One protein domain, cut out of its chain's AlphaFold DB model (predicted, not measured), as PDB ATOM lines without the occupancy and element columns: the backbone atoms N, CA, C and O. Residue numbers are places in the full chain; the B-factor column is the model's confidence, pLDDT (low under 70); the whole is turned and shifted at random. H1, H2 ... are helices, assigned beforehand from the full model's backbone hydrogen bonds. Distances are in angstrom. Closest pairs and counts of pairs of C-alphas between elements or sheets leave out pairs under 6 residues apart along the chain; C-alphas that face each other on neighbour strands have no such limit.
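AT A GLANCE: This is residues 2 to 67 of the 93 residues of the protein "Unannotated protein" of freshwater metagenome (UniProt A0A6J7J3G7). H3 and the long H4 make a loose, open V joined by a loop at residues 36 to 44, with short H1 and H2 on the side of H3 away from H4. Residues 50 to 67 of H4 stick out. The 66 printed residues, all helix in class, run H1, H2, H3, H4, with a radius of gyration of the C-alphas of 14.7 A and spans of 45 by 32 by 17 A.

HOW THE PARTS SIT: Start at H1, residues 3 to 9, which touches H2, residues 14 to 19; their closest C-alphas, Ala 7 and Arg 14, are 5.5 A apart. H1 only just touches H3, residues 21 to 35, through 24 to 27 alone, with 3 pairs of C-alphas within 8 A, the closest Val 3 and Val 27 at 6.2 A. H2 and H3 only just touch, with 3 such pairs, only at the corner, the closest C-alphas Val 17 and Leu 23 at 5.6 A. H4, residues 45 to 67, is apart from H1, H2 and H3. Every O i to N i+4 pair is within hydrogen-bond range in H1, H2 and H4, and 10 of 11 in H3.

IN THESE COORDINATES: Find C-alpha 3 at (175.580, 153.676, 181.315), where H1 begins. H3 spans 21.3 A; H4 runs 32.6 A to C-alpha 67 at (201.667, 155.291, 201.435).

THE WHOLE: The farthest C-alphas, Gly 39 and Leu 67, are 45.6 A apart. The printed part has no cut. Look for pLDDT under 70 at residues 29, 32 to 52 and 55.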
ATOM      1  N   ASN A   2     174.466 149.320 179.210       78.88
ATOM      2  CA  ASN A   2     174.334 150.776 179.041       78.88
ATOM      3  C   ASN A   2     174.840 151.502 180.302       78.88
ATOM      4  O   ASN A   2     174.834 150.925 181.387       78.88
ATOM      5  N   VAL A   3     175.220 152.783 180.177       79.12
ATOM      6  CA  VAL A   3     175.580 153.676 181.315       79.12
ATOM      7  C   VAL A   3     174.490 153.657 182.400       79.12
ATOM      8  O   VAL A   3     174.734 153.867 183.579       79.12
ATOM      9  N   SER A   4     173.279 153.315 181.960       79.19
ATOM     10  CA  SER A   4     172.033 153.096 182.697       79.19
ATOM     11  C   SER A   4     172.161 152.208 183.910       79.19
ATOM     12  O   SER A   4     172.026 152.581 185.072       79.19
ATOM     13  N   ALA A   5     172.426 150.970 183.522       76.06
ATOM     14  CA  ALA A   5     172.606 149.829 184.373       76.06
ATOM     15  C   ALA A   5     173.848 149.995 185.243       76.06
ATOM     16  O   ALA A   5     173.768 149.708 186.428       76.06
ATOM     17  N   VAL A   6     174.944 150.524 184.686       75.19
ATOM     18  CA  VAL A   6     176.200 150.709 185.429       75.19
ATOM     19  C   VAL A   6     176.039 151.730 186.549       75.19
ATOM     20  O   VAL A   6     176.412 151.438 187.677       75.19
ATOM     21  N   ALA A   7     175.430 152.887 186.275       79.25
ATOM     22  CA  ALA A   7     175.170 153.899 187.298       79.25
ATOM     23  C   ALA A   7     174.286 153.343 188.431       79.25
ATOM     24  O   ALA A   7     174.579 153.520 189.611       79.25
ATOM     25  N   ARG A   8     173.243 152.579 188.072       81.62
ATOM     26  CA  ARG A   8     172.349 151.923 189.037       81.62
ATOM     27  C   ARG A   8     173.072 150.882 189.897       81.62
ATOM     28  O   ARG A   8     172.812 150.794 191.091       81.62
ATOM     29  N   GLU A   9     173.957 150.096 189.298       78.31
ATOM     30  CA  GLU A   9     174.700 149.029 189.974       78.31
ATOM     31  C   GLU A   9     175.814 149.579 190.872       78.31
ATOM     32  O   GLU A   9     175.958 149.150 192.013       78.31
ATOM     33  N   ALA A  10     176.512 150.617 190.410       74.06
ATOM     34  CA  ALA A  10     177.525 151.341 191.173       74.06
ATOM     35  C   ALA A  10     176.938 152.358 192.176       74.06
ATOM     36  O   ALA A  10     177.696 153.058 192.845       74.06
ATOM     37  N   ARG A  11     175.600 152.449 192.286       82.44
ATOM     38  CA  ARG A  11     174.865 153.398 193.147       82.44
ATOM     39  C   ARG A  11     175.341 154.851 192.999       82.44
ATOM     40  O   ARG A  11     175.417 155.587 193.979       82.44
ATOM     41  N   CYS A  12     175.642 155.267 191.775       82.69
ATOM     42  CA  CYS A  12     176.065 156.627 191.456       82.69
ATOM     43  C   CYS A  12     175.149 157.257 190.397       82.69
ATOM     44  O   CYS A  12     174.349 156.572 189.753       82.69
ATOM     45  N   SER A  13     175.225 158.579 190.225       86.31
ATOM     46  CA  SER A  13     174.450 159.249 189.181       86.31
ATOM     47  C   SER A  13     175.078 159.005 187.803       86.31
ATOM     48  O   SER A  13     176.279 158.755 187.669       86.31
ATOM     49  N   ARG A  14     174.269 159.103 186.739       84.69
ATOM     50  CA  ARG A  14     174.783 159.074 185.354       84.69
ATOM     51  C   ARG A  14     175.845 160.151 185.131       84.69
ATOM     52  O   ARG A  14     176.823 159.894 184.439       84.69
ATOM     53  N   GLU A  15     175.656 161.329 185.715       85.75
ATOM     54  CA  GLU A  15     176.591 162.452 185.607       85.75
ATOM     55  C   GLU A  15     177.941 162.119 186.235       85.75
ATOM     56  O   GLU A  15     178.961 162.418 185.627       85.75
ATOM     57  N   THR A  16     177.974 161.401 187.363       81.56
ATOM     58  CA  THR A  16     179.225 160.885 187.941       81.56
ATOM     59  C   THR A  16     179.952 159.955 186.966       81.56
ATOM     60  O   THR A  16     181.167 160.043 186.811       81.56
ATOM     61  N   VAL A  17     179.226 159.096 186.244       79.56
ATOM     62  CA  VAL A  17     179.837 158.205 185.242       79.56
ATOM     63  C   VAL A  17     180.402 158.983 184.047       79.56
ATOM     64  O   VAL A  17     181.459 158.620 183.542       79.56
ATOM     65  N   TYR A  18     179.736 160.052 183.601       81.19
ATOM     66  CA  TYR A  18     180.245 160.912 182.523       81.19
ATOM     67  C   TYR A  18     181.392 161.823 182.968       81.19
ATOM     68  O   TYR A  18     182.293 162.092 182.175       81.19
ATOM     69  N   ALA A  19     181.382 162.270 184.226       81.19
ATOM     70  CA  ALA A  19     182.440 163.090 184.806       81.19
ATOM     71  C   ALA A  19     183.760 162.313 184.937       81.19
ATOM     72  O   ALA A  19     184.839 162.881 184.772       81.19
ATOM     73  N   HIS A  20     183.688 161.001 185.176       77.19
ATOM     74  CA  HIS A  20     184.859 160.136 185.252       77.19
ATOM     75  C   HIS A  20     185.078 159.382 183.939       77.19
ATOM     76  O   HIS A  20     184.497 158.321 183.694       77.19
ATOM     77  N   ARG A  21     185.989 159.912 183.111       72.12
ATOM     78  CA  ARG A  21     186.375 159.340 181.809       72.12
ATOM     79  C   ARG A  21     186.681 157.838 181.882       72.12
ATOM     80  O   ARG A  21     186.306 157.101 180.973       72.12
ATOM     81  N   ASP A  22     187.291 157.381 182.969       72.44
ATOM     82  CA  ASP A  22     187.657 155.976 183.175       72.44
ATOM     83  C   ASP A  22     186.433 155.061 183.323       72.44
ATOM     84  O   ASP A  22     186.396 153.958 182.765       72.44
ATOM     85  N   LEU A  23     185.388 155.536 184.014       72.88
ATOM     86  CA  LEU A  23     184.123 154.814 184.147       72.88
ATOM     87  C   LEU A  23     183.418 154.736 182.793       72.88
ATOM     88  O   LEU A  23     183.000 153.655 182.381       72.88
ATOM     89  N   PHE A  24     183.351 155.852 182.061       75.19
ATOM     90  CA  PHE A  24     182.747 155.890 180.729       75.19
ATOM     91  C   PHE A  24     183.433 154.930 179.739       75.19
ATOM     92  O   PHE A  24     182.753 154.171 179.040       75.19
ATOM     93  N   VAL A  25     184.770 154.903 179.719       75.56
ATOM     94  CA  VAL A  25     185.554 153.975 178.884       75.56
ATOM     95  C   VAL A  25     185.271 152.520 179.261       75.56
ATOM     96  O   VAL A  25     185.074 151.687 178.375       75.56
ATOM     97  N   SER A  26     185.173 152.213 180.554       71.06
ATOM     98  CA  SER A  26     184.863 150.860 181.033       71.06
ATOM     99  C   SER A  26     183.459 150.404 180.610       71.06
ATOM    100  O   SER A  26     183.280 149.273 180.156       71.06
ATOM    101  N   VAL A  27     182.458 151.295 180.662       78.19
ATOM    102  CA  VAL A  27     181.102 150.999 180.159       78.19
ATOM    103  C   VAL A  27     181.102 150.744 178.652       78.19
ATOM    104  O   VAL A  27     180.431 149.816 178.190       78.19
ATOM    105  N   ALA A  28     181.844 151.544 177.879       74.56
ATOM    106  CA  ALA A  28     181.974 151.356 176.437       74.56
ATOM    107  C   ALA A  28     182.616 149.997 176.106       74.56
ATOM    108  O   ALA A  28     182.072 149.247 175.300       74.56
ATOM    109  N   GLN A  29     183.685 149.620 176.811       69.75
ATOM    110  CA  GLN A  29     184.340 148.319 176.640       69.75
ATOM    111  C   GLN A  29     183.411 147.142 176.967       69.75
ATOM    112  O   GLN A  29     183.332 146.189 176.193       69.75
ATOM    113  N   LEU A  30     182.650 147.213 178.064       71.81
ATOM    114  CA  LEU A  30     181.667 146.182 178.432       71.81
ATOM    115  C   LEU A  30     180.494 146.096 177.444       71.81
ATOM    116  O   LEU A  30     179.870 145.043 177.280       71.81
ATOM    117  N   ARG A  31     180.144 147.209 176.792       71.50
ATOM    118  CA  ARG A  31     179.163 147.217 175.704       71.50
ATOM    119  C   ARG A  31     179.721 146.507 174.477       71.50
ATOM    120  O   ARG A  31     179.050 145.619 173.957       71.50
ATOM    121  N   ASP A  32     180.938 146.847 174.077       65.19
ATOM    122  CA  ASP A  32     181.553 146.332 172.857       65.19
ATOM    123  C   ASP A  32     181.902 144.836 172.981       65.19
ATOM    124  O   ASP A  32     181.692 144.082 172.033       65.19
ATOM    125  N   GLN A  33     182.289 144.362 174.172       63.62
ATOM    126  CA  GLN A  33     182.499 142.933 174.469       63.62
ATOM    127  C   GLN A  33     181.236 142.071 174.312       63.62
ATOM    128  O   GLN A  33     181.335 140.890 173.994       63.62
ATOM    129  N   ARG A  34     180.037 142.630 174.529       58.88
ATOM    130  CA  ARG A  34     178.774 141.908 174.284       58.88
ATOM    131  C   ARG A  34     178.374 141.917 172.811       58.88
ATOM    132  O   ARG A  34     177.753 140.962 172.356       58.88
ATOM    133  N   CYS A  35     178.733 142.964 172.068       52.66
ATOM    134  CA  CYS A  35     178.432 143.073 170.640       52.66
ATOM    135  C   CYS A  35     179.283 142.126 169.774       52.66
ATOM    136  O   CYS A  35     178.860 141.763 168.682       52.66
ATOM    137  N   THR A  36     180.443 141.669 170.256       52.59
ATOM    138  CA  THR A  36     181.307 140.701 169.551       52.59
ATOM    139  C   THR A  36     180.944 139.234 169.809       52.59
ATOM    140  O   THR A  36     181.635 138.332 169.338       52.59
ATOM    141  N   GLY A  37     179.823 138.971 170.496       48.06
ATOM    142  CA  GLY A  37     179.317 137.628 170.799       48.06
ATOM    143  C   GLY A  37     178.875 136.794 169.589       48.06
ATOM    144  O   GLY A  37     178.443 135.660 169.772       48.06
ATOM    145  N   HIS A  38     178.969 137.311 168.361       44.84
ATOM    146  CA  HIS A  38     178.811 136.533 167.130       44.84
ATOM    147  C   HIS A  38     180.106 136.601 166.307       44.84
ATOM    148  O   HIS A  38     180.300 137.480 165.476       44.84
ATOM    149  N   GLY A  39     181.001 135.643 166.567       46.69
ATOM    150  CA  GLY A  39     181.940 135.127 165.570       46.69
ATOM    151  C   GLY A  39     183.037 136.067 165.059       46.69
ATOM    152  O   GLY A  39     183.142 136.267 163.855       46.69
ATOM    153  N   ARG A  40     183.941 136.559 165.917       42.81
ATOM    154  CA  ARG A  40     185.339 136.786 165.491       42.81
ATOM    155  C   ARG A  40     186.288 136.875 166.680       42.81
ATOM    156  O   ARG A  40     186.091 137.689 167.571       42.81
ATOM    157  N   SER A  41     187.303 136.010 166.670       47.72
ATOM    158  CA  SER A  41     188.392 135.848 167.643       47.72
ATOM    159  C   SER A  41     188.660 137.044 168.568       47.72
ATOM    160  O   SER A  41     189.395 137.968 168.228       47.72
ATOM    161  N   ALA A  42     188.144 136.967 169.794       48.91
ATOM    162  CA  ALA A  42     188.442 137.888 170.890       48.91
ATOM    163  C   ALA A  42     189.784 137.559 171.588       48.91
ATOM    164  O   ALA A  42     189.848 137.513 172.816       48.91
ATOM    165  N   THR A  43     190.853 137.252 170.843       52.53
ATOM    166  CA  THR A  43     192.040 136.574 171.415       52.53
ATOM    167  C   THR A  43     193.302 137.423 171.601       52.53
ATOM    168  O   THR A  43     194.235 136.936 172.231       52.53
ATOM    169  N   GLY A  44     193.343 138.692 171.178       46.31
ATOM    170  CA  GLY A  44     194.520 139.564 171.380       46.31
ATOM    171  C   GLY A  44     194.252 140.776 172.270       46.31
ATOM    172  O   GLY A  44     194.805 140.905 173.362       46.31
ATOM    173  N   ALA A  45     193.356 141.656 171.819       47.62
ATOM    174  CA  ALA A  45     193.112 142.950 172.455       47.62
ATOM    175  C   ALA A  45     192.506 142.833 173.866       47.62
ATOM    176  O   ALA A  45     192.936 143.545 174.766       47.62
ATOM    177  N   THR A  46     191.576 141.897 174.083       50.50
ATOM    178  CA  THR A  46     190.924 141.641 175.382       50.50
ATOM    179  C   THR A  46     191.889 141.087 176.430       50.50
ATOM    180  O   THR A  46     191.778 141.384 177.615       50.50
ATOM    181  N   ARG A  47     192.858 140.273 175.994       49.91
ATOM    182  CA  ARG A  47     193.878 139.692 176.876       49.91
ATOM    183  C   ARG A  47     194.937 140.739 177.239       49.91
ATOM    184  O   ARG A  47     195.370 140.795 178.385       49.91
ATOM    185  N   ALA A  48     195.283 141.612 176.290       52.12
ATOM    186  CA  ALA A  48     196.161 142.756 176.518       52.12
ATOM    187  C   ALA A  48     195.534 143.800 177.463       52.12
ATOM    188  O   ALA A  48     196.229 144.329 178.328       52.12
ATOM    189  N   THR A  49     194.225 144.067 177.359       60.53
ATOM    190  CA  THR A  49     193.530 144.971 178.291       60.53
ATOM    191  C   THR A  49     193.368 144.373 179.685       60.53
ATOM    192  O   THR A  49     193.579 145.098 180.652       60.53
ATOM    193  N   ALA A  50     193.086 143.072 179.813       59.72
ATOM    194  CA  ALA A  50     193.055 142.395 181.113       59.72
ATOM    195  C   ALA A  50     194.435 142.403 181.799       59.72
ATOM    196  O   ALA A  50     194.554 142.842 182.938       59.72
ATOM    197  N   ALA A  51     195.502 142.048 181.073       58.84
ATOM    198  CA  ALA A  51     196.867 142.108 181.600       58.84
ATOM    199  C   ALA A  51     197.290 143.542 181.977       58.84
ATOM    200  O   ALA A  51     197.997 143.750 182.966       58.84
ATOM    201  N   SER A  52     196.837 144.546 181.215       68.69
ATOM    202  CA  SER A  52     197.065 145.958 181.536       68.69
ATOM    203  C   SER A  52     196.301 146.397 182.789       68.69
ATOM    204  O   SER A  52     196.853 147.133 183.607       68.69
ATOM    205  N   ALA A  53     195.068 145.923 182.983       70.38
ATOM    206  CA  ALA A  53     194.285 146.186 184.189       70.38
ATOM    207  C   ALA A  53     194.929 145.551 185.433       70.38
ATOM    208  O   ALA A  53     195.106 146.237 186.438       70.38
ATOM    209  N   ASP A  54     195.388 144.301 185.338       73.38
ATOM    210  CA  ASP A  54     196.086 143.614 186.433       73.38
ATOM    211  C   ASP A  54     197.419 144.286 186.789       73.38
ATOM    212  O   ASP A  54     197.804 144.355 187.958       73.38
ATOM    213  N   ALA A  55     198.146 144.807 185.797       67.56
ATOM    214  CA  ALA A  55     199.357 145.588 186.043       67.56
ATOM    215  C   ALA A  55     199.045 146.910 186.765       67.56
ATOM    216  O   ALA A  55     199.728 147.262 187.726       67.56
ATOM    217  N   ARG A  56     197.983 147.616 186.356       74.38
ATOM    218  CA  ARG A  56     197.544 148.855 187.021       74.38
ATOM    219  C   ARG A  56     197.089 148.600 188.455       74.38
ATOM    220  O   ARG A  56     197.469 149.367 189.333       74.38
ATOM    221  N   LEU A  57     196.344 147.522 188.702       83.19
ATOM    222  CA  LEU A  57     195.915 147.134 190.049       83.19
ATOM    223  C   LEU A  57     197.100 146.784 190.947       83.19
ATOM    224  O   LEU A  57     197.163 147.251 192.080       83.19
ATOM    225  N   ARG A  58     198.074 146.018 190.441       81.94
ATOM    226  CA  ARG A  58     199.296 145.706 191.198       81.94
ATOM    227  C   ARG A  58     200.093 146.959 191.544       81.94
ATOM    228  O   ARG A  58     200.497 147.107 192.693       81.94
ATOM    229  N   ASN A  59     200.262 147.874 190.591       83.19
ATOM    230  CA  ASN A  59     200.965 149.134 190.833       83.19
ATOM    231  C   ASN A  59     200.216 150.020 191.837       83.19
ATOM    232  O   ASN A  59     200.837 150.576 192.736       83.19
ATOM    233  N   ALA A  60     198.889 150.114 191.724       81.56
ATOM    234  CA  ALA A  60     198.067 150.868 192.666       81.56
ATOM    235  C   ALA A  60     198.132 150.277 194.084       81.56
ATOM    236  O   ALA A  60     198.268 151.023 195.048       81.56
ATOM    237  N   ASN A  61     198.093 148.948 194.219       88.00
ATOM    238  CA  ASN A  61     198.232 148.283 195.516       88.00
ATOM    239  C   ASN A  61     199.619 148.513 196.131       88.00
ATOM    240  O   ASN A  61     199.706 148.841 197.311       88.00
ATOM    241  N   ALA A  62     200.687 148.422 195.334       89.69
ATOM    242  CA  ALA A  62     202.041 148.713 195.801       89.69
ATOM    243  C   ALA A  62     202.180 150.164 196.294       89.69
ATOM    244  O   ALA A  62     202.804 150.413 197.326       89.69
ATOM    245  N   GLU A  63     201.556 151.115 195.596       89.69
ATOM    246  CA  GLU A  63     201.543 152.518 196.014       89.69
ATOM    247  C   GLU A  63     200.746 152.721 197.310       89.69
ATOM    248  O   GLU A  63     201.192 153.434 198.207       89.69
ATOM    249  N   ILE A  64     199.603 152.046 197.465       90.94
ATOM    250  CA  ILE A  64     198.825 152.068 198.712       90.94
ATOM    251  C   ILE A  64     199.659 151.541 199.884       90.94
ATOM    252  O   ILE A  64     199.644 152.140 200.961       90.94
ATOM    253  N   ASP A  65     200.381 150.440 199.695       93.56
ATOM    254  CA  ASP A  65     201.200 149.850 200.754       93.56
ATOM    255  C   ASP A  65     202.375 150.756 201.130       93.56
ATOM    256  O   ASP A  65     202.651 150.949 202.318       93.56
ATOM    257  N   ARG A  66     202.995 151.411 200.141       94.69
ATOM    258  CA  ARG A  66     204.013 152.442 200.377       94.69
ATOM    259  C   ARG A  66     203.451 153.619 201.175       94.69
ATOM    260  O   ARG A  66     204.018 153.986 202.201       94.69
ATOM    261  N   LEU A  67     202.311 154.167 200.754       93.00
ATOM    262  CA  LEU A  67     201.667 155.291 201.435       93.00
ATOM    263  C   LEU A  67     201.255 154.940 202.869       93.00
ATOM    264  O   LEU A  67     201.356 155.781 203.760       93.00
TER     265      LEU A  67